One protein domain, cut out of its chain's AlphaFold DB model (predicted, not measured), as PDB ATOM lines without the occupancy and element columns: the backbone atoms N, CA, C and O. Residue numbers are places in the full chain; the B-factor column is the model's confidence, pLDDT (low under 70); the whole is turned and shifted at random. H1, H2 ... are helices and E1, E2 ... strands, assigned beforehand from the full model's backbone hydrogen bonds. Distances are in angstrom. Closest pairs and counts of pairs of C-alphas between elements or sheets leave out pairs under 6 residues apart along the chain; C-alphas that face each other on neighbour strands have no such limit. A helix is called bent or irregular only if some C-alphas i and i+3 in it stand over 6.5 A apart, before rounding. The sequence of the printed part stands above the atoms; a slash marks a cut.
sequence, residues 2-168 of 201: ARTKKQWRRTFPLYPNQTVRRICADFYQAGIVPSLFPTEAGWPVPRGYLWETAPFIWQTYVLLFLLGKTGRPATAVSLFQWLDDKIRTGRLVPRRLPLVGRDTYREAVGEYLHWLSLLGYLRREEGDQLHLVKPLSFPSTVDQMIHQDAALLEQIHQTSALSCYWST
ATOM      1  N   ALA A   2     178.756 169.354 210.229       61.94
ATOM      2  CA  ALA A   2     178.875 169.502 208.771       61.94
ATOM      3  C   ALA A   2     177.674 170.213 208.113       61.94
ATOM      4  O   ALA A   2     177.848 171.010 207.197       61.94
ATOM      5  N   ARG A   3     176.452 169.987 208.617       74.25
ATOM      6  CA  ARG A   3     175.233 170.634 208.104       74.25
ATOM      7  C   ARG A   3     175.235 172.159 208.281       74.25
ATOM      8  O   ARG A   3     174.860 172.865 207.354       74.25
ATOM      9  N   THR A   4     175.685 172.664 209.432       80.38
ATOM     10  CA  THR A   4     175.710 174.106 209.728       80.38
ATOM     11  C   THR A   4     176.751 174.829 208.875       80.38
ATOM     12  O   THR A   4     176.444 175.856 208.279       80.38
ATOM     13  N   LYS A   5     177.949 174.248 208.733       84.19
ATOM     14  CA  LYS A   5     178.995 174.794 207.858       84.19
ATOM     15  C   LYS A   5     178.538 174.830 206.397       84.19
ATOM     16  O   LYS A   5     178.602 175.882 205.769       84.19
ATOM     17  N   LYS A   6     177.968 173.726 205.894       83.56
ATOM     18  CA  LYS A   6     177.358 173.661 204.552       83.56
ATOM     19  C   LYS A   6     176.271 174.722 204.358       83.56
ATOM     20  O   LYS A   6     176.190 175.317 203.290       83.56
ATOM     21  N   GLN A   7     175.450 174.977 205.377       85.56
ATOM     22  CA  GLN A   7     174.442 176.034 205.320       85.56
ATOM     23  C   GLN A   7     175.090 177.414 205.173       85.56
ATOM     24  O   GLN A   7     174.704 178.143 204.267       85.56
ATOM     25  N   TRP A   8     176.103 177.752 205.978       86.62
ATOM     26  CA  TRP A   8     176.793 179.042 205.864       86.62
ATOM     27  C   TRP A   8     177.410 179.263 204.486       86.62
ATOM     28  O   TRP A   8     177.230 180.338 203.922       86.62
ATOM     29  N   ARG A   9     178.040 178.236 203.905       86.81
ATOM     30  CA  ARG A   9     178.598 178.311 202.545       86.81
ATOM     31  C   ARG A   9     177.543 178.588 201.467       86.81
ATOM     32  O   ARG A   9     177.860 179.188 200.448       86.81
ATOM     33  N   ARG A  10     176.287 178.179 201.693       83.75
ATOM     34  CA  ARG A  10     175.163 178.427 200.774       83.75
ATOM     35  C   ARG A  10     174.485 179.771 201.005       83.75
ATOM     36  O   ARG A  10     174.034 180.387 200.050       83.75
ATOM     37  N   THR A  11     174.337 180.192 202.259       82.25
ATOM     38  CA  THR A  11     173.504 181.351 202.611       82.25
ATOM     39  C   THR A  11     174.290 182.650 202.728       82.25
ATOM     40  O   THR A  11     173.702 183.721 202.614       82.25
ATOM     41  N   PHE A  12     175.597 182.597 202.985       78.81
ATOM     42  CA  PHE A  12     176.432 183.789 203.095       78.81
ATOM     43  C   PHE A  12     177.058 184.121 201.729       78.81
ATOM     44  O   PHE A  12     177.704 183.242 201.160       78.81
ATOM     45  N   PRO A  13     176.895 185.346 201.184       72.81
ATOM     46  CA  PRO A  13     176.350 186.567 201.794       72.81
ATOM     47  C   PRO A  13     174.958 186.981 201.257       72.81
ATOM     48  O   PRO A  13     174.676 188.171 201.163       72.81
ATOM     49  N   LEU A  14     174.088 186.031 200.889       71.25
ATOM     50  CA  LEU A  14     172.857 186.277 200.112       71.25
ATOM     51  C   LEU A  14     171.878 187.294 200.730       71.25
ATOM     52  O   LEU A  14     171.140 187.942 199.993       71.25
ATOM     53  N   TYR A  15     171.887 187.476 202.055       67.75
ATOM     54  CA  TYR A  15     171.020 188.435 202.755       67.75
ATOM     55  C   TYR A  15     171.843 189.424 203.600       67.75
ATOM     56  O   TYR A  15     171.961 189.259 204.819       67.75
ATOM     57  N   PRO A  16     172.461 190.447 202.977       71.25
ATOM     58  CA  PRO A  16     173.439 191.276 203.660       71.25
ATOM     59  C   PRO A  16     172.792 192.469 204.383       71.25
ATOM     60  O   PRO A  16     172.415 193.480 203.778       71.25
ATOM     61  N   ASN A  17     172.749 192.399 205.714       84.12
ATOM     62  CA  ASN A  17     172.575 193.585 206.560       84.12
ATOM     63  C   ASN A  17     173.852 194.460 206.551       84.12
ATOM     64  O   ASN A  17     174.887 194.063 206.011       84.12
ATOM     65  N   GLN A  18     173.802 195.667 207.128       86.69
ATOM     66  CA  GLN A  18     174.934 196.607 207.084       86.69
ATOM     67  C   GLN A  18     176.229 196.011 207.668       86.69
ATOM     68  O   GLN A  18     177.305 196.212 207.106       86.69
ATOM     69  N   THR A  19     176.127 195.246 208.756       87.62
ATOM     70  CA  THR A  19     177.264 194.559 209.382       87.62
ATOM     71  C   THR A  19     177.849 193.495 208.461       87.62
ATOM     72  O   THR A  19     179.057 193.474 208.236       87.62
ATOM     73  N   VAL A  20     176.998 192.663 207.855       88.31
ATOM     74  CA  VAL A  20     177.407 191.640 206.886       88.31
ATOM     75  C   VAL A  20     178.128 192.274 205.700       88.31
ATOM     76  O   VAL A  20     179.180 191.775 205.319       88.31
ATOM     77  N   ARG A  21     177.659 193.412 205.169       89.44
ATOM     78  CA  ARG A  21     178.359 194.115 204.075       89.44
ATOM     79  C   ARG A  21     179.770 194.545 204.466       89.44
ATOM     80  O   ARG A  21     180.683 194.400 203.662       89.44
ATOM     81  N   ARG A  22     179.959 195.052 205.690       91.69
ATOM     82  CA  ARG A  22     181.286 195.442 206.198       91.69
ATOM     83  C   ARG A  22     182.210 194.232 206.338       91.69
ATOM     84  O   ARG A  22     183.364 194.316 205.947       91.69
ATOM     85  N   ILE A  23     181.696 193.107 206.834       92.94
ATOM     86  CA  ILE A  23     182.459 191.852 206.930       92.94
ATOM     87  C   ILE A  23     182.827 191.339 205.533       92.94
ATOM     88  O   ILE A  23     183.973 190.975 205.298       92.94
ATOM     89  N   CYS A  24     181.886 191.349 204.586       91.69
ATOM     90  CA  CYS A  24     182.167 190.965 203.205       91.69
ATOM     91  C   CYS A  24     183.225 191.874 202.574       91.69
ATOM     92  O   CYS A  24     184.116 191.368 201.908       91.69
ATOM     93  N   ALA A  25     183.167 193.187 202.815       92.12
ATOM     94  CA  ALA A  25     184.187 194.120 202.347       92.12
ATOM     95  C   ALA A  25     185.577 193.785 202.916       92.12
ATOM     96  O   ALA A  25     186.531 193.716 202.145       92.12
ATOM     97  N   ASP A  26     185.682 193.501 204.221       93.44
ATOM     98  CA  ASP A  26     186.937 193.055 204.843       93.44
ATOM     99  C   ASP A  26     187.450 191.750 204.183       93.44
ATOM    100  O   ASP A  26     188.645 191.606 203.933       93.44
ATOM    101  N   PHE A  27     186.557 190.805 203.859       92.69
ATOM    102  CA  PHE A  27     186.928 189.538 203.214       92.69
ATOM    103  C   PHE A  27     187.405 189.749 201.775       92.69
ATOM    104  O   PHE A  27     188.442 189.210 201.397       92.69
ATOM    105  N   TYR A  28     186.709 190.577 200.992       92.25
ATOM    106  CA  TYR A  28     187.119 190.907 199.627       92.25
ATOM    107  C   TYR A  28     188.463 191.633 199.589       92.25
ATOM    108  O   TYR A  28     189.288 191.328 198.734       92.25
ATOM    109  N   GLN A  29     188.719 192.539 200.537       92.12
ATOM    110  CA  GLN A  29     190.026 193.193 200.677       92.12
ATOM    111  C   GLN A  29     191.148 192.191 200.974       92.12
ATOM    112  O   GLN A  29     192.284 192.409 200.563       92.12
ATOM    113  N   ALA A  30     190.830 191.083 201.643       89.12
ATOM    114  CA  ALA A  30     191.747 189.974 201.872       89.12
ATOM    115  C   ALA A  30     191.776 188.939 200.727       89.12
ATOM    116  O   ALA A  30     192.416 187.900 200.869       89.12
ATOM    117  N   GLY A  31     191.078 189.184 199.610       89.88
ATOM    118  CA  GLY A  31     191.001 188.261 198.473       89.88
ATOM    119  C   GLY A  31     190.122 187.027 198.709       89.88
ATOM    120  O   GLY A  31     190.217 186.056 197.965       89.88
ATOM    121  N   ILE A  32     189.267 187.039 199.736       90.56
ATOM    122  CA  ILE A  32     188.415 185.909 200.117       90.56
ATOM    123  C   ILE A  32     186.996 186.137 199.604       90.56
ATOM    124  O   ILE A  32     186.345 187.128 199.940       90.56
ATOM    125  N   VAL A  33     186.466 185.168 198.857       90.06
ATOM    126  CA  VAL A  33     185.037 185.135 198.535       90.06
ATOM    127  C   VAL A  33     184.262 184.694 199.787       90.06
ATOM    128  O   VAL A  33     184.534 183.615 200.310       90.06
ATOM    129  N   PRO A  34     183.268 185.466 200.268       88.44
ATOM    130  CA  PRO A  34     182.503 185.175 201.482       88.44
ATOM    131  C   PRO A  34     181.996 183.734 201.646       88.44
ATOM    132  O   PRO A  34     182.079 183.186 202.742       88.44
ATOM    133  N   SER A  35     181.495 183.101 200.584       87.38
ATOM    134  CA  SER A  35     181.011 181.709 200.601       87.38
ATOM    135  C   SER A  35     182.139 180.663 200.620       87.38
ATOM    136  O   SER A  35     181.950 179.542 201.103       87.38
ATOM    137  N   LEU A  36     183.327 181.042 200.146       90.50
ATOM    138  CA  LEU A  36     184.538 180.225 200.054       90.50
ATOM    139  C   LEU A  36     185.560 180.612 201.132       90.50
ATOM    140  O   LEU A  36     186.769 180.570 200.918       90.50
ATOM    141  N   PHE A  37     185.070 180.987 202.315       92.31
ATOM    142  CA  PHE A  37     185.920 181.232 203.477       92.31
ATOM    143  C   PHE A  37     186.829 180.016 203.777       92.31
ATOM    144  O   PHE A  37     186.478 178.885 203.397       92.31
ATOM    145  N   PRO A  38     187.957 180.226 204.489       94.88
ATOM    146  CA  PRO A  38     188.968 179.200 204.723       94.88
ATOM    147  C   PRO A  38     188.401 177.895 205.263       94.88
ATOM    148  O   PRO A  38     187.510 177.885 206.119       94.88
ATOM    149  N   THR A  39     188.951 176.780 204.803       94.62
ATOM    150  CA  THR A  39     188.519 175.440 205.219       94.62
ATOM    151  C   THR A  39     188.675 175.245 206.729       94.62
ATOM    152  O   THR A  39     187.848 174.588 207.361       94.62
ATOM    153  N   GLU A  40     189.657 175.887 207.350       95.31
ATOM    154  CA  GLU A  40     189.950 175.821 208.782       95.31
ATOM    155  C   GLU A  40     189.001 176.675 209.643       95.31
ATOM    156  O   GLU A  40     189.041 176.585 210.872       95.31
ATOM    157  N   ALA A  41     188.118 177.475 209.038       94.88
ATOM    158  CA  ALA A  41     187.095 178.248 209.741       94.88
ATOM    159  C   ALA A  41     185.721 177.556 209.713       94.88
ATOM    160  O   ALA A  41     185.432 176.677 208.899       94.88
ATOM    161  N   GLY A  42     184.838 177.974 210.618       92.00
ATOM    162  CA  GLY A  42     183.476 177.456 210.741       92.00
ATOM    163  C   GLY A  42     183.374 176.148 211.519       92.00
ATOM    164  O   GLY A  42     182.347 175.469 211.425       92.00
ATOM    165  N   TRP A  43     184.401 175.787 212.287       90.94
ATOM    166  CA  TRP A  43     184.391 174.587 213.115       90.94
ATOM    167  C   TRP A  43     183.874 174.890 214.524       90.94
ATOM    168  O   TRP A  43     184.146 175.953 215.083       90.94
ATOM    169  N   PRO A  44     183.082 173.990 215.115       89.69
ATOM    170  CA  PRO A  44     182.604 174.152 216.479       89.69
ATOM    171  C   PRO A  44     183.781 174.078 217.462       89.69
ATOM    172  O   PRO A  44     184.646 173.215 217.344       89.69
ATOM    173  N   VAL A  45     183.767 174.945 218.467       90.25
ATOM    174  CA  VAL A  45     184.644 174.849 219.641       90.25
ATOM    175  C   VAL A  45     183.772 174.862 220.902       90.25
ATOM    176  O   VAL A  45     182.704 175.487 220.858       90.25
ATOM    177  N   PRO A  46     184.154 174.168 221.991       88.75
ATOM    178  CA  PRO A  46     183.345 174.038 223.204       88.75
ATOM    179  C   PRO A  46     182.805 175.371 223.729       88.75
ATOM    180  O   PRO A  46     181.598 175.513 223.926       88.75
ATOM    181  N   ARG A  47     183.664 176.388 223.845       90.31
ATOM    182  CA  ARG A  47     183.304 177.746 224.282       90.31
ATOM    183  C   ARG A  47     182.870 178.670 223.147       90.31
ATOM    184  O   ARG A  47     182.721 179.874 223.333       90.31
ATOM    185  N   GLY A  48     182.559 178.129 221.971       89.62
ATOM    186  CA  GLY A  48     182.094 178.910 220.819       89.62
ATOM    187  C   GLY A  48     180.792 179.676 221.080       89.62
ATOM    188  O   GLY A  48     180.507 180.650 220.390       89.62
ATOM    189  N   TYR A  49     180.022 179.279 222.099       90.06
ATOM    190  CA  TYR A  49     178.804 179.965 222.536       90.06
ATOM    191  C   TYR A  49     179.050 181.359 223.146       90.06
ATOM    192  O   TYR A  49     178.086 182.111 223.307       90.06
ATOM    193  N   LEU A  50     180.304 181.700 223.477       92.62
ATOM    194  CA  LEU A  50     180.720 183.024 223.960       92.62
ATOM    195  C   LEU A  50     180.722 184.087 222.850       92.62
ATOM    196  O   LEU A  50     180.903 185.271 223.125       92.62
ATOM    197  N   TRP A  51     180.481 183.688 221.602       93.31
ATOM    198  CA  TRP A  51     180.274 184.590 220.476       93.31
ATOM    199  C   TRP A  51     178.806 184.606 220.049       93.31
ATOM    200  O   TRP A  51     178.148 183.570 219.941       93.31
ATOM    201  N   GLU A  52     178.285 185.800 219.777       92.44
ATOM    202  CA  GLU A  52     177.045 185.957 219.017       92.44
ATOM    203  C   GLU A  52     177.323 185.848 217.515       92.44
ATOM    204  O   GLU A  52     176.567 185.217 216.775       92.44
ATOM    205  N   THR A  53     178.460 186.394 217.078       92.94
ATOM    206  CA  THR A  53     178.972 186.221 215.720       92.94
ATOM    207  C   THR A  53     179.177 184.742 215.383       92.94
ATOM    208  O   THR A  53     179.722 183.973 216.175       92.94
ATOM    209  N   ALA A  54     178.776 184.341 214.175       92.06
ATOM    210  CA  ALA A  54     178.895 182.957 213.729       92.06
ATOM    211  C   ALA A  54     180.367 182.478 213.700       92.06
ATOM    212  O   ALA A  54     181.239 183.249 213.288       92.06
ATOM    213  N   PRO A  55     180.646 181.201 214.050       94.00
ATOM    214  CA  PRO A  55     181.990 180.621 214.052       94.00
ATOM    215  C   PRO A  55     182.808 180.870 212.798       94.00
ATOM    216  O   PRO A  55     183.966 181.252 212.908       94.00
ATOM    217  N   PHE A  56     182.216 180.726 211.610       93.75
ATOM    218  CA  PHE A  56     182.962 180.942 210.371       93.75
ATOM    219  C   PHE A  56     183.477 182.379 210.237       93.75
ATOM    220  O   PHE A  56     184.562 182.570 209.720       93.75
ATOM    221  N   ILE A  57     182.768 183.381 210.766       94.88
ATOM    222  CA  ILE A  57     183.191 184.782 210.674       94.88
ATOM    223  C   ILE A  57     184.362 185.037 211.622       94.88
ATOM    224  O   ILE A  57     185.442 185.414 211.173       94.88
ATOM    225  N   TRP A  58     184.172 184.840 212.932       96.06
ATOM    226  CA  TRP A  58     185.210 185.209 213.900       96.06
ATOM    227  C   TRP A  58     186.461 184.335 213.763       96.06
ATOM    228  O   TRP A  58     187.568 184.842 213.933       96.06
ATOM    229  N   GLN A  59     186.317 183.065 213.369       97.06
ATOM    230  CA  GLN A  59     187.465 182.207 213.072       97.06
ATOM    231  C   GLN A  59     188.210 182.684 211.829       97.06
ATOM    232  O   GLN A  59     189.434 182.755 211.868       97.06
ATOM    233  N   THR A  60     187.519 183.107 210.764       96.50
ATOM    234  CA  THR A  60     188.194 183.719 209.610       96.50
ATOM    235  C   THR A  60     188.958 184.981 210.005       96.50
ATOM    236  O   THR A  60     190.086 185.146 209.559       96.50
ATOM    237  N   TYR A  61     188.429 185.831 210.891       96.69
ATOM    238  CA  TYR A  61     189.184 186.982 211.405       96.69
ATOM    239  C   TYR A  61     190.464 186.558 212.150       96.69
ATOM    240  O   TYR A  61     191.518 187.144 211.912       96.69
ATOM    241  N   VAL A  62     190.412 185.518 212.991       96.38
ATOM    242  CA  VAL A  62     191.617 184.964 213.641       96.38
ATOM    243  C   VAL A  62     192.630 184.477 212.598       96.38
ATOM    244  O   VAL A  62     193.810 184.809 212.684       96.38
ATOM    245  N   LEU A  63     192.176 183.740 211.583       95.56
ATOM    246  CA  LEU A  63     193.036 183.240 210.508       95.56
ATOM    247  C   LEU A  63     193.661 184.372 209.680       95.56
ATOM    248  O   LEU A  63     194.843 184.304 209.358       95.56
ATOM    249  N   LEU A  64     192.904 185.431 209.381       94.44
ATOM    250  CA  LEU A  64     193.401 186.621 208.686       94.44
ATOM    251  C   LEU A  64     194.503 187.330 209.476       94.44
ATOM    252  O   LEU A  64     195.500 187.754 208.890       94.44
ATOM    253  N   PHE A  65     194.346 187.438 210.798       95.00
ATOM    254  CA  PHE A  65     195.392 187.983 211.659       95.00
ATOM    255  C   PHE A  65     196.674 187.147 211.571       95.00
ATOM    256  O   PHE A  65     197.749 187.704 211.349       95.00
ATOM    257  N   LEU A  66     196.561 185.820 211.701       93.12
ATOM    258  CA  LEU A  66     197.708 184.912 211.626       93.12
ATOM    259  C   LEU A  66     198.392 184.984 210.254       93.12
ATOM    260  O   LEU A  66     199.613 185.094 210.186       93.12
ATOM    261  N   LEU A  67     197.612 185.011 209.169       91.56
ATOM    262  CA  LEU A  67     198.133 185.123 207.808       91.56
ATOM    263  C   LEU A  67     198.912 186.431 207.607       91.56
ATOM    264  O   LEU A  67     200.029 186.407 207.091       91.56
ATOM    265  N   GLY A  68     198.373 187.559 208.081       88.00
ATOM    266  CA  GLY A  68     199.035 188.867 208.010       88.00
ATOM    267  C   GLY A  68     200.311 188.981 208.853       88.00
ATOM    268  O   GLY A  68     201.052 189.958 208.724       88.00
ATOM    269  N   LYS A  69     200.580 188.000 209.720       86.31
ATOM    270  CA  LYS A  69     201.794 187.900 210.534       86.31
ATOM    271  C   LYS A  69     202.713 186.758 210.105       86.31
ATOM    272  O   LYS A  69     203.722 186.543 210.760       86.31
ATOM    273  N   THR A  70     202.427 186.065 209.003       79.50
ATOM    274  CA  THR A  70     203.323 185.022 208.484       79.50
ATOM    275  C   THR A  70     204.735 185.589 208.290       79.50
ATOM    276  O   THR A  70     204.913 186.611 207.628       79.50
ATOM    277  N   GLY A  71     205.738 184.962 208.913       72.25
ATOM    278  CA  GLY A  71     207.129 185.431 208.888       72.25
ATOM    279  C   GLY A  71     207.455 186.574 209.862       72.25
ATOM    280  O   GLY A  71     208.547 187.134 209.800       72.25
ATOM    281  N   ARG A  72     206.536 186.943 210.763       79.12
ATOM    282  CA  ARG A  72     206.745 187.914 211.849       79.12
ATOM    283  C   ARG A  72     206.250 187.323 213.174       79.12
ATOM    284  O   ARG A  72     205.294 186.554 213.164       79.12
ATOM    285  N   PRO A  73     206.824 187.709 214.325       73.06
ATOM    286  CA  PRO A  73     206.307 187.256 215.609       73.06
ATOM    287  C   PRO A  73     204.876 187.780 215.806       73.06
ATOM    288  O   PRO A  73     204.630 188.991 215.799       73.06
ATOM    289  N   ALA A  74     203.924 186.862 215.965       87.62
ATOM    290  CA  ALA A  74     202.582 187.146 216.457       87.62
ATOM    291  C   ALA A  74     202.472 186.655 217.900       87.62
ATOM    292  O   ALA A  74     203.084 185.659 218.257       87.62
ATOM    293  N   THR A  75     201.683 187.330 218.729       91.50
ATOM    294  CA  THR A  75     201.438 186.933 220.128       91.50
ATOM    295  C   THR A  75     199.943 186.857 220.387       91.50
ATOM    296  O   THR A  75     199.176 187.533 219.690       91.50
ATOM    297  N   ALA A  76     199.485 186.104 221.394       90.38
ATOM    298  CA  ALA A  76     198.053 186.108 221.701       90.38
ATOM    299  C   ALA A  76     197.591 187.505 222.148       90.38
ATOM    300  O   ALA A  76     196.497 187.934 221.791       90.38
ATOM    301  N   VAL A  77     198.447 188.266 222.838       91.50
ATOM    302  CA  VAL A  77     198.169 189.664 223.217       91.50
ATOM    303  C   VAL A  77     197.852 190.530 221.995       91.50
ATOM    304  O   VAL A  77     196.815 191.195 221.970       91.50
ATOM    305  N   SER A  78     198.705 190.500 220.966       93.38
ATOM    306  CA  SER A  78     198.488 191.292 219.746       93.38
ATOM    307  C   SER A  78     197.278 190.811 218.942       93.38
ATOM    308  O   SER A  78     196.551 191.637 218.387       93.38
ATOM    309  N   LEU A  79     197.003 189.501 218.935       95.19
ATOM    310  CA  LEU A  79     195.768 188.952 218.373       95.19
ATOM    311  C   LEU A  79     194.543 189.527 219.085       95.19
ATOM    312  O   LEU A  79     193.613 189.992 218.429       95.19
ATOM    313  N   PHE A  80     194.524 189.513 220.416       95.12
ATOM    314  CA  PHE A  80     193.369 189.992 221.161       95.12
ATOM    315  C   PHE A  80     193.146 191.493 221.008       95.12
ATOM    316  O   PHE A  80     192.004 191.897 220.838       95.12
ATOM    317  N   GLN A  81     194.208 192.302 220.994       95.00
ATOM    318  CA  GLN A  81     194.101 193.736 220.696       95.00
ATOM    319  C   GLN A  81     193.475 193.971 219.317       95.00
ATOM    320  O   GLN A  81     192.567 194.786 219.160       95.00
ATOM    321  N   TRP A  82     193.909 193.205 218.316       95.62
ATOM    322  CA  TRP A  82     193.347 193.293 216.975       95.62
ATOM    323  C   TRP A  82     191.881 192.831 216.918       95.62
ATOM    324  O   TRP A  82     191.068 193.424 216.209       95.62
ATOM    325  N   LEU A  83     191.505 191.802 217.683       96.56
ATOM    326  CA  LEU A  83     190.112 191.365 217.797       96.56
ATOM    327  C   LEU A  83     189.246 192.392 218.536       96.56
ATOM    328  O   LEU A  83     188.129 192.646 218.090       96.56
ATOM    329  N   ASP A  84     189.751 193.020 219.600       95.69
ATOM    330  CA  ASP A  84     189.064 194.106 220.311       95.69
ATOM    331  C   ASP A  84     188.726 195.259 219.356       95.69
ATOM    332  O   ASP A  84     187.618 195.796 219.399       95.69
ATOM    333  N   ASP A  85     189.610 195.579 218.409       96.25
ATOM    334  CA  ASP A  85     189.324 196.556 217.355       96.25
ATOM    335  C   ASP A  85     188.179 196.119 216.437       96.25
ATOM    336  O   ASP A  85     187.305 196.922 216.084       96.25
ATOM    337  N   LYS A  86     188.125 194.837 216.061       95.75
ATOM    338  CA  LYS A  86     187.011 194.293 215.269       95.75
ATOM    339  C   LYS A  86     185.701 194.269 216.054       95.75
ATOM    340  O   LYS A  86     184.645 194.469 215.453       95.75
ATOM    341  N   ILE A  87     185.759 194.111 217.374       95.12
ATOM    342  CA  ILE A  87     184.596 194.221 218.261       95.12
ATOM    343  C   ILE A  87     184.124 195.674 218.351       95.12
ATOM    344  O   ILE A  87     182.961 195.967 218.078       95.12
ATOM    345  N   ARG A  88     185.033 196.611 218.641       94.94
ATOM    346  CA  ARG A  88     184.752 198.054 218.738       94.94
ATOM    347  C   ARG A  88     184.130 198.610 217.462       94.94
ATOM    348  O   ARG A  88     183.241 199.451 217.508       94.94
ATOM    349  N   THR A  89     184.586 198.123 216.313       93.56
ATOM    350  CA  THR A  89     184.087 198.541 214.998       93.56
ATOM    351  C   THR A  89     182.845 197.761 214.534       93.56
ATOM    352  O   THR A  89     182.398 197.940 213.394       93.56
ATOM    353  N   GLY A  90     182.291 196.902 215.396       92.00
ATOM    354  CA  GLY A  90     181.037 196.178 215.195       92.00
ATOM    355  C   GLY A  90     181.104 195.009 214.211       92.00
ATOM    356  O   GLY A  90     180.054 194.543 213.777       92.00
ATOM    357  N   ARG A  91     182.298 194.539 213.819       93.81
ATOM    358  CA  ARG A  91     182.433 193.333 212.975       93.81
ATOM    359  C   ARG A  91     182.203 192.057 213.772       93.81
ATOM    360  O   ARG A  91     181.632 191.103 213.251       93.81
ATOM    361  N   LEU A  92     182.667 192.044 215.018       95.62
ATOM    362  CA  LEU A  92     182.561 190.908 215.921       95.62
ATOM    363  C   LEU A  92     181.728 191.290 217.141       95.62
ATOM    364  O   LEU A  92     181.853 192.388 217.675       95.62
ATOM    365  N   VAL A  93     180.883 190.374 217.591       94.12
ATOM    366  CA  VAL A  93     179.967 190.590 218.709       94.12
ATOM    367  C   VAL A  93     180.160 189.452 219.708       94.12
ATOM    368  O   VAL A  93     179.694 188.330 219.462       94.12
ATOM    369  N   PRO A  94     180.891 189.690 220.813       92.94
ATOM    370  CA  PRO A  94     180.963 188.734 221.904       92.94
ATOM    371  C   PRO A  94     179.609 188.688 222.614       92.94
ATOM    372  O   PRO A  94     178.946 189.712 222.796       92.94
ATOM    373  N   ARG A  95     179.188 187.498 223.033       90.00
ATOM    374  CA  ARG A  95     177.936 187.328 223.761       90.00
ATOM    375  C   ARG A  95     178.127 187.773 225.208       90.00
ATOM    376  O   ARG A  95     179.053 187.328 225.879       90.00
ATOM    377  N   ARG A  96     177.220 188.610 225.712       81.44
ATOM    378  CA  ARG A  96     177.158 188.948 227.140       81.44
ATOM    379  C   ARG A  96     176.270 187.929 227.843       81.44
ATOM    380  O   ARG A  96     175.066 187.900 227.603       81.44
ATOM    381  N   LEU A  97     176.862 187.078 228.673       78.75
ATOM    382  CA  LEU A  97     176.140 186.071 229.446       78.75
ATOM    383  C   LEU A  97     176.203 186.438 230.933       78.75
ATOM    384  O   LEU A  97     177.169 186.081 231.596       78.75
ATOM    385  N   PRO A  98     175.189 187.134 231.480       68.94
ATOM    386  CA  PRO A  98     175.235 187.633 232.857       68.94
ATOM    387  C   PRO A  98     175.309 186.522 233.916       68.94
ATOM    388  O   PRO A  98     175.712 186.783 235.042       68.94
ATOM    389  N   LEU A  99     174.927 185.291 233.559       70.00
ATOM    390  CA  LEU A  99     174.887 184.134 234.459       70.00
ATOM    391  C   LEU A  99     176.067 183.167 234.274       70.00
ATOM    392  O   LEU A  99     176.198 182.218 235.042       70.00
ATOM    393  N   VAL A 100     176.902 183.362 233.248       64.19
ATOM    394  CA  VAL A 100     178.021 182.463 232.928       64.19
ATOM    395  C   VAL A 100     179.325 183.160 233.296       64.19
ATOM    396  O   VAL A 100     179.947 183.785 232.450       64.19
ATOM    397  N   GLY A 101     179.698 183.059 234.574       62.62
ATOM    398  CA  GLY A 101     181.063 183.248 235.084       62.62
ATOM    399  C   GLY A 101     181.871 184.458 234.586       62.62
ATOM    400  O   GLY A 101     181.342 185.501 234.214       62.62
ATOM    401  N   ARG A 102     183.203 184.317 234.656       67.50
ATOM    402  CA  ARG A 102     184.201 185.283 234.152       67.50
ATOM    403  C   ARG A 102     184.638 184.972 232.714       67.50
ATOM    404  O   ARG A 102     185.535 185.644 232.204       67.50
ATOM    405  N   ASP A 103     184.035 183.967 232.085       72.56
ATOM    406  CA  ASP A 103     184.442 183.471 230.777       72.56
ATOM    407  C   ASP A 103     184.215 184.553 229.719       72.56
ATOM    408  O   ASP A 103     183.155 185.178 229.621       72.56
ATOM    409  N   THR A 104     185.234 184.790 228.899       86.06
ATOM    410  CA  THR A 104     185.200 185.821 227.856       86.06
ATOM    411  C   THR A 104     185.398 185.200 226.488       86.06
ATOM    412  O   THR A 104     185.924 184.098 226.346       86.06
ATOM    413  N   TYR A 105     185.068 185.953 225.438       92.00
ATOM    414  CA  TYR A 105     185.332 185.559 224.052       92.00
ATOM    415  C   TYR A 105     186.783 185.080 223.818       92.00
ATOM    416  O   TYR A 105     187.041 184.283 222.914       92.00
ATOM    417  N   ARG A 106     187.733 185.559 224.638       93.12
ATOM    418  CA  ARG A 106     189.156 185.209 224.586       93.12
ATOM    419  C   ARG A 106     189.395 183.731 224.841       93.12
ATOM    420  O   ARG A 106     190.285 183.155 224.228       93.12
ATOM    421  N   GLU A 107     188.576 183.103 225.677       91.88
ATOM    422  CA  GLU A 107     188.649 181.669 225.933       91.88
ATOM    423  C   GLU A 107     188.261 180.855 224.701       91.88
ATOM    424  O   GLU A 107     188.973 179.928 224.330       91.88
ATOM    425  N   ALA A 108     187.193 181.254 224.003       93.50
ATOM    426  CA  ALA A 108     186.784 180.623 222.748       93.50
ATOM    427  C   ALA A 108     187.866 180.751 221.662       93.50
ATOM    428  O   ALA A 108     188.109 179.820 220.894       93.50
ATOM    429  N   VAL A 109     188.543 181.902 221.610       95.50
ATOM    430  CA  VAL A 109     189.683 182.121 220.709       95.50
ATOM    431  C   VAL A 109     190.880 181.270 221.136       95.50
ATOM    432  O   VAL A 109     191.485 180.620 220.291       95.50
ATOM    433  N   GLY A 110     191.198 181.209 222.431       93.88
ATOM    434  CA  GLY A 110     192.275 180.378 222.971       93.88
ATOM    435  C   GLY A 110     192.078 178.890 222.673       93.88
ATOM    436  O   GLY A 110     193.028 178.222 222.259       93.88
ATOM    437  N   GLU A 111     190.844 178.395 222.797       92.94
ATOM    438  CA  GLU A 111     190.465 177.038 222.392       92.94
ATOM    439  C   GLU A 111     190.646 176.799 220.907       92.94
ATOM    440  O   GLU A 111     191.136 175.741 220.522       92.94
ATOM    441  N   TYR A 112     190.250 177.762 220.076       95.69
ATOM    442  CA  TYR A 112     190.401 177.651 218.635       95.69
ATOM    443  C   TYR A 112     191.873 177.641 218.218       95.69
ATOM    444  O   TYR A 112     192.272 176.828 217.392       95.69
ATOM    445  N   LEU A 113     192.715 178.465 218.844       94.62
ATOM    446  CA  LEU A 113     194.161 178.416 218.636       94.62
ATOM    447  C   LEU A 113     194.745 177.067 219.074       94.62
ATOM    448  O   LEU A 113     195.584 176.514 218.372       94.62
ATOM    449  N   HIS A 114     194.317 176.524 220.218       93.06
ATOM    450  CA  HIS A 114     194.759 175.195 220.651       93.06
ATOM    451  C   HIS A 114     194.317 174.107 219.661       93.06
ATOM    452  O   HIS A 114     195.115 173.256 219.281       93.06
ATOM    453  N   TRP A 115     193.085 174.194 219.162       94.19
ATOM    454  CA  TRP A 115     192.549 173.302 218.139       94.19
ATOM    455  C   TRP A 115     193.362 173.355 216.833       94.19
ATOM    456  O   TRP A 115     193.720 172.313 216.288       94.19
ATOM    457  N   LEU A 116     193.740 174.553 216.373       94.44
ATOM    458  CA  LEU A 116     194.637 174.730 215.224       94.44
ATOM    459  C   LEU A 116     196.025 174.125 215.476       94.44
ATOM    460  O   LEU A 116     196.620 173.565 214.553       94.44
ATOM    461  N   SER A 117     196.537 174.204 216.706       93.31
ATOM    462  CA  SER A 117     197.803 173.569 217.079       93.31
ATOM    463  C   SER A 117     197.737 172.049 217.035       93.31
ATOM    464  O   SER A 117     198.646 171.424 216.494       93.31
ATOM    465  N   LEU A 118     196.652 171.447 217.527       92.94
ATOM    466  CA  LEU A 118     196.456 169.993 217.480       92.94
ATOM    467  C   LEU A 118     196.371 169.459 216.043       92.94
ATOM    468  O   LEU A 118     196.811 168.347 215.772       92.94
ATOM    469  N   LEU A 119     195.862 170.264 215.111       92.88
ATOM    470  CA  LEU A 119     195.827 169.939 213.682       92.88
ATOM    471  C   LEU A 119     197.127 170.264 212.928       92.88
ATOM    472  O   LEU A 119     197.197 170.064 211.712       92.88
ATOM    473  N   GLY A 120     198.144 170.779 213.624       92.94
ATOM    474  CA  GLY A 120     199.451 171.108 213.058       92.94
ATOM    475  C   GLY A 120     199.504 172.419 212.266       92.94
ATOM    476  O   GLY A 120     200.510 172.682 211.615       92.94
ATOM    477  N   TYR A 121     198.460 173.256 212.309       93.50
ATOM    478  CA  TYR A 121     198.479 174.565 211.640       93.50
ATOM    479  C   TYR A 121     199.287 175.602 212.410       93.50
ATOM    480  O   TYR A 121     199.933 176.455 211.804       93.50
ATOM    481  N   LEU A 122     199.260 175.524 213.739       92.69
ATOM    482  CA  LEU A 122     199.799 176.552 214.617       92.69
ATOM    483  C   LEU A 122     200.812 175.967 215.600       92.69
ATOM    484  O   LEU A 122     200.474 175.091 216.393       92.69
ATOM    485  N   ARG A 123     202.030 176.501 215.634       90.50
ATOM    486  CA  ARG A 123     202.996 176.215 216.699       90.50
ATOM    487  C   ARG A 123     202.992 177.359 217.701       90.50
ATOM    488  O   ARG A 123     203.006 178.525 217.310       90.50
ATOM    489  N   ARG A 124     202.954 177.004 218.985       87.25
ATOM    490  CA  ARG A 124     203.194 177.941 220.080       87.25
ATOM    491  C   ARG A 124     204.632 177.779 220.549       87.25
ATOM    492  O   ARG A 124     205.046 176.652 220.810       87.25
ATOM    493  N   GLU A 125     205.365 178.879 220.619       83.31
ATOM    494  CA  GLU A 125     206.741 178.915 221.127       83.31
ATOM    495  C   GLU A 125     206.796 179.592 222.504       83.31
ATOM    496  O   GLU A 125     205.787 180.096 223.013       83.31
ATOM    497  N   GLU A 126     207.976 179.579 223.123       72.62
ATOM    498  CA  GLU A 126     208.215 180.268 224.388       72.62
ATOM    499  C   GLU A 126     207.866 181.763 224.275       72.62
ATOM    500  O   GLU A 126     208.135 182.420 223.269       72.62
ATOM    501  N   GLY A 127     207.210 182.303 225.307       71.88
ATOM    502  CA  GLY A 127     206.749 183.696 225.310       71.88
ATOM    503  C   GLY A 127     205.429 183.954 224.570       71.88
ATOM    504  O   GLY A 127     205.181 185.092 224.176       71.88
ATOM    505  N   ASP A 128     204.579 182.931 224.393       80.50
ATOM    506  CA  ASP A 128     203.232 183.045 223.793       80.50
ATOM    507  C   ASP A 128     203.249 183.498 222.319       80.50
ATOM    508  O   ASP A 128     202.312 184.121 221.807       80.50
ATOM    509  N   GLN A 129     204.335 183.170 221.614       88.56
ATOM    510  CA  GLN A 129     204.431 183.418 220.183       88.56
ATOM    511  C   GLN A 129     203.608 182.400 219.391       88.56
ATOM    512  O   GLN A 129     203.606 181.204 219.683       88.56
ATOM    513  N   LEU A 130     202.912 182.893 218.371       91.12
ATOM    514  CA  LEU A 130     202.006 182.155 217.504       91.12
ATOM    515  C   LEU A 130     202.592 182.114 216.092       91.12
ATOM    516  O   LEU A 130     202.662 183.144 215.423       91.12
ATOM    517  N   HIS A 131     202.955 180.924 215.617       89.69
ATOM    518  CA  HIS A 131     203.538 180.743 214.288       89.69
ATOM    519  C   HIS A 131     202.689 179.812 213.439       89.69
ATOM    520  O   HIS A 131     202.404 178.677 213.830       89.69
ATOM    521  N   LEU A 132     202.287 180.289 212.263       91.19
ATOM    522  CA  LEU A 132     201.604 179.459 211.280       91.19
ATOM    523  C   LEU A 132     202.641 178.555 210.595       91.19
ATOM    524  O   LEU A 132     203.529 179.046 209.904       91.19
ATOM    525  N   VAL A 133     202.540 177.242 210.811       90.88
ATOM    526  CA  VAL A 133     203.516 176.252 210.307       90.88
ATOM    527  C   VAL A 133     203.016 175.541 209.052       90.88
ATOM    528  O   VAL A 133     203.810 175.108 208.222       90.88
ATOM    529  N   LYS A 134     201.694 175.443 208.890       90.81
ATOM    530  CA  LYS A 134     201.045 174.854 207.716       90.81
ATOM    531  C   LYS A 134     200.231 175.932 206.995       90.81
ATOM    532  O   LYS A 134     199.523 176.683 207.670       90.81
ATOM    533  N   PRO A 135     200.285 176.013 205.653       91.12
ATOM    534  CA  PRO A 135     199.457 176.954 204.910       91.12
ATOM    535  C   PRO A 135     197.967 176.669 205.134       91.12
ATOM    536  O   PRO A 135     197.549 175.514 205.239       91.12
ATOM    537  N   LEU A 136     197.179 177.740 205.203       92.00
ATOM    538  CA  LEU A 136     195.721 177.670 205.280       92.00
ATOM    539  C   LEU A 136     195.124 177.422 203.892       92.00
ATOM    540  O   LEU A 136     195.686 177.851 202.881       92.00
ATOM    541  N   SER A 137     193.966 176.771 203.848       92.06
ATOM    542  CA  SER A 137     193.314 176.401 202.593       92.06
ATOM    543  C   SER A 137     192.242 177.423 202.215       92.06
ATOM    544  O   SER A 137     191.227 177.561 202.902       92.06
ATOM    545  N   PHE A 138     192.447 178.108 201.091       89.75
ATOM    546  CA  PHE A 138     191.490 179.052 200.511       89.75
ATOM    547  C   PHE A 138     190.911 178.449 199.227       89.75
ATOM    548  O   PHE A 138     191.577 178.486 198.191       89.75
ATOM    549  N   PRO A 139     189.719 177.834 199.277       90.25
ATOM    550  CA  PRO A 139     189.135 177.236 198.088       90.25
ATOM    551  C   PRO A 139     188.734 178.319 197.081       90.25
ATOM    552  O   PRO A 139     188.090 179.302 197.438       90.25
ATOM    553  N   SER A 140     189.061 178.106 195.808       88.31
ATOM    554  CA  SER A 140     188.660 179.008 194.717       88.31
ATOM    555  C   SER A 140     187.394 178.532 194.005       88.31
ATOM    556  O   SER A 140     186.743 179.303 193.303       88.31
ATOM    557  N   THR A 141     187.028 177.259 194.187       90.31
ATOM    558  CA  THR A 141     185.837 176.642 193.595       90.31
ATOM    559  C   THR A 141     185.033 175.867 194.634       90.31
ATOM    560  O   THR A 141     185.539 175.480 195.691       90.31
ATOM    561  N   VAL A 142     183.759 175.616 194.320       87.81
ATOM    562  CA  VAL A 142     182.869 174.805 195.162       87.81
ATOM    563  C   VAL A 142     183.386 173.368 195.280       87.81
ATOM    564  O   VAL A 142     183.365 172.811 196.373       87.81
ATOM    565  N   ASP A 143     183.917 172.777 194.210       90.50
ATOM    566  CA  ASP A 143     184.458 171.414 194.275       90.50
ATOM    567  C   ASP A 143     185.677 171.336 195.197       90.50
ATOM    568  O   ASP A 143     185.723 170.493 196.095       90.50
ATOM    569  N   GLN A 144     186.624 172.277 195.068       92.44
ATOM    570  CA  GLN A 144     187.774 172.361 195.976       92.44
ATOM    571  C   GLN A 144     187.327 172.506 197.429       92.44
ATOM    572  O   GLN A 144     187.839 171.820 198.307       92.44
ATOM    573  N   MET A 145     186.337 173.361 197.677       91.75
ATOM    574  CA  MET A 145     185.741 173.556 198.992       91.75
ATOM    575  C   MET A 145     185.155 172.253 199.561       91.75
ATOM    576  O   MET A 145     185.388 171.959 200.732       91.75
ATOM    577  N   ILE A 146     184.422 171.462 198.765       90.31
ATOM    578  CA  ILE A 146     183.866 170.168 199.203       90.31
ATOM    579  C   ILE A 146     184.993 169.205 199.579       90.31
ATOM    580  O   ILE A 146     184.955 168.621 200.664       90.31
ATOM    581  N   HIS A 147     185.990 169.059 198.705       93.06
ATOM    582  CA  HIS A 147     187.105 168.139 198.920       93.06
ATOM    583  C   HIS A 147     187.944 168.528 200.140       93.06
ATOM    584  O   HIS A 147     188.247 167.678 200.973       93.06
ATOM    585  N   GLN A 148     188.268 169.813 200.291       93.12
ATOM    586  CA  GLN A 148     189.053 170.309 201.421       93.12
ATOM    587  C   GLN A 148     188.285 170.201 202.746       93.12
ATOM    588  O   GLN A 148     188.863 169.776 203.747       93.12
ATOM    589  N   ASP A 149     186.984 170.526 202.772       91.50
ATOM    590  CA  ASP A 149     186.158 170.367 203.978       91.50
ATOM    591  C   ASP A 149     186.071 168.896 204.413       91.50
ATOM    592  O   ASP A 149     186.100 168.615 205.613       91.50
ATOM    593  N   ALA A 150     185.966 167.967 203.456       91.19
ATOM    594  CA  ALA A 150     185.946 166.531 203.724       91.19
ATOM    595  C   ALA A 150     187.296 166.037 204.264       91.19
ATOM    596  O   ALA A 150     187.330 165.404 205.318       91.19
ATOM    597  N   ALA A 151     188.402 166.406 203.615       93.44
ATOM    598  CA  ALA A 151     189.745 166.029 204.050       93.44
ATOM    599  C   ALA A 151     190.064 166.550 205.461       93.44
ATOM    600  O   ALA A 151     190.611 165.826 206.293       93.44
ATOM    601  N   LEU A 152     189.675 167.793 205.773       92.31
ATOM    602  CA  LEU A 152     189.875 168.339 207.113       92.31
ATOM    603  C   LEU A 152     189.010 167.618 208.154       92.31
ATOM    604  O   LEU A 152     189.476 167.379 209.265       92.31
ATOM    605  N   LEU A 153     187.774 167.242 207.810       90.69
ATOM    606  CA  LEU A 153     186.918 166.452 208.698       90.69
ATOM    607  C   LEU A 153     187.540 165.088 209.025       90.69
ATOM    608  O   LEU A 153     187.535 164.681 210.186       90.69
ATOM    609  N   GLU A 154     188.104 164.410 208.027       91.38
ATOM    610  CA  GLU A 154     188.816 163.145 208.223       91.38
ATOM    611  C   GLU A 154     190.046 163.325 209.116       91.38
ATOM    612  O   GLU A 154     190.206 162.584 210.087       91.38
ATOM    613  N   GLN A 155     190.855 164.362 208.872       91.75
ATOM    614  CA  GLN A 155     192.008 164.687 209.718       91.75
ATOM    615  C   GLN A 155     191.581 164.920 211.178       91.75
ATOM    616  O   GLN A 155     192.221 164.428 212.112       91.75
ATOM    617  N   ILE A 156     190.479 165.643 211.390       90.06
ATOM    618  CA  ILE A 156     189.928 165.895 212.724       90.06
ATOM    619  C   ILE A 156     189.541 164.580 213.418       90.06
ATOM    620  O   ILE A 156     189.808 164.433 214.608       90.06
ATOM    621  N   HIS A 157     188.932 163.629 212.704       87.81
ATOM    622  CA  HIS A 157     188.548 162.329 213.270       87.81
ATOM    623  C   HIS A 157     189.756 161.440 213.596       87.81
ATOM    624  O   HIS A 157     189.722 160.702 214.576       87.81
ATOM    625  N   GLN A 158     190.822 161.513 212.798       89.50
ATOM    626  CA  GLN A 158     192.051 160.742 213.012       89.50
ATOM    627  C   GLN A 158     192.910 161.296 214.158       89.50
ATOM    628  O   GLN A 158     193.716 160.575 214.745       89.50
ATOM    629  N   THR A 159     192.739 162.571 214.508       90.44
ATOM    630  CA  THR A 159     193.499 163.216 215.581       90.44
ATOM    631  C   THR A 159     192.904 162.842 216.940       90.44
ATOM    632  O   THR A 159     191.975 163.485 217.427       90.44
ATOM    633  N   SER A 160     193.462 161.820 217.594       83.75
ATOM    634  CA  SER A 160     192.977 161.312 218.891       83.75
ATOM    635  C   SER A 160     192.892 162.387 219.983       83.75
ATOM    636  O   SER A 160     191.956 162.377 220.781       83.75
ATOM    637  N   ALA A 161     193.795 163.374 219.977       85.50
ATOM    638  CA  ALA A 161     193.781 164.506 220.908       85.50
ATOM    639  C   ALA A 161     192.526 165.399 220.781       85.50
ATOM    640  O   ALA A 161     192.141 166.070 221.737       85.50
ATOM    641  N   LEU A 162     191.845 165.384 219.628       84.06
ATOM    642  CA  LEU A 162     190.594 166.114 219.407       84.06
ATOM    643  C   LEU A 162     189.352 165.338 219.863       84.06
ATOM    644  O   LEU A 162     188.258 165.905 219.878       84.06
ATOM    645  N   SER A 163     189.489 164.080 220.291       78.50
ATOM    646  CA  SER A 163     188.365 163.279 220.803       78.50
ATOM    647  C   SER A 163     187.636 163.959 221.971       78.50
ATOM    648  O   SER A 163     186.407 163.957 222.011       78.50
ATOM    649  N   CYS A 164     188.373 164.631 222.863       71.44
ATOM    650  CA  CYS A 164     187.820 165.375 224.001       71.44
ATOM    651  C   CYS A 164     186.967 166.588 223.574       71.44
ATOM    652  O   CYS A 164     185.944 166.901 224.188       71.44
ATOM    653  N   TYR A 165     187.328 167.251 222.469       78.94
ATOM    654  CA  TYR A 165     186.513 168.332 221.906       78.94
ATOM    655  C   TYR A 165     185.160 167.793 221.433       78.94
ATOM    656  O   TYR A 165     184.117 168.394 221.693       78.94
ATOM    657  N   TRP A 166     185.171 166.640 220.762       73.69
ATOM    658  CA  TRP A 166     183.960 166.000 220.256       73.69
ATOM    659  C   TRP A 166     183.060 165.479 221.361       73.69
ATOM    660  O   TRP A 166     181.860 165.742 221.313       73.69
ATOM    661  N   SER A 167     183.620 164.811 222.369       75.38
ATOM    662  CA  SER A 167     182.835 164.347 223.511       75.38
ATOM    663  C   SER A 167     182.125 165.524 224.181       75.38
ATOM    664  O   SER A 167     180.907 165.501 224.323       75.38
ATOM    665  N   THR A 168     182.840 166.614 224.463       76.75
ATOM    666  CA  THR A 168     182.275 167.825 225.082       76.75
ATOM    667  C   THR A 168     181.157 168.448 224.237       76.75
ATOM    668  O   THR A 168     180.110 168.848 224.753       76.75
TER     669      THR A 168
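AT A GLANCE: This is residues 2 to 168 of the 201 residues of an uncharacterized protein of Geobacillus sp. A8 (UniProt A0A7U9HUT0). Look for a rounded, compact body of helices with H4 in its middle: H5 and H6 cross it steeply on one side, while H1 and H2 lie off its other sides. The longest helix, H7, runs along one side of the body near H1, H8 turns a corner at the end of H7, and the small strand hairpin E1 and E2 lies beside the last turns of H6. The printed part has 167 residues with eight named helices and two named strands, in the order H1 to H6, E1, E2, H7, H8; the sheet, E1 - E2, is antiparallel and the class is mostly helix. The radius of gyration of the C-alphas is 15.4 A and the spans are 41 by 37 by 36 A.

IN THESE COORDINATES: Find C-alpha 2 at (178.875, 169.502, 208.771), where H1 begins and runs to residue 11. H2 is residues 18 to 29, 16.7 A long, and H3 is residues 46 to 50. H4, residues 55 to 68, covers 19.9 A from C-alpha 55 at (181.990, 180.621, 214.052). H5 is residues 76 to 88, 18.1 A, and H6 residues 105 to 118, 20.2 A. E1 is residues 122 to 125 and E2 residues 129 to 132. H7, residues 142 to 158, spans 24.5 A; H8, residues 160 to 168, ends at C-alpha 168, (182.275, 167.825, 225.082). H3 is irregular, with C-alphas 46 and 49 7.5 A apart, and H8 only just, with C-alphas 161 and 164 6.8 A apart.

HOW THE PARTS SIT: Start at the hub, H6. Its residues 105 to 111 touch H3, closest at the C-alphas of Arg 47 and Ala 108, 4.8 A. H6 and H4 only just touch, with 3 pairs of C-alphas within 8 A, closest Gln 59 and Tyr 112 at 7.8 A. H6 and H8 touch only at their ends, only just, with 3 such pairs, closest Leu 118 and Ala 161 at 7.0 A. H4 touches H5 at a steep tilt of 54 degrees, opposite ways; the closest C-alphas, Phe 65 and Leu 79, are 6.8 A apart. H2 and H4 are near each other, as are H1 and H7. In the hairpin E1 and E2, N 123 and O 131 are 2.9 A apart, within hydrogen-bond range. Every O i to N i+4 pair is within range in H1, H2, H4, H5, H6 and H7; H3 has 0 of 1, with 1 of 2 O i to N i+3 pairs, and H8 has 3 of 5.

THE WHOLE: The farthest C-alphas, Tyr 15 and Glu 126, are 43.8 A apart. The printed part has no cut; its long links are H2 to H3 and H5 to H6. Confidence is under 70 at residues 2, 15, 98 and 100 to 102.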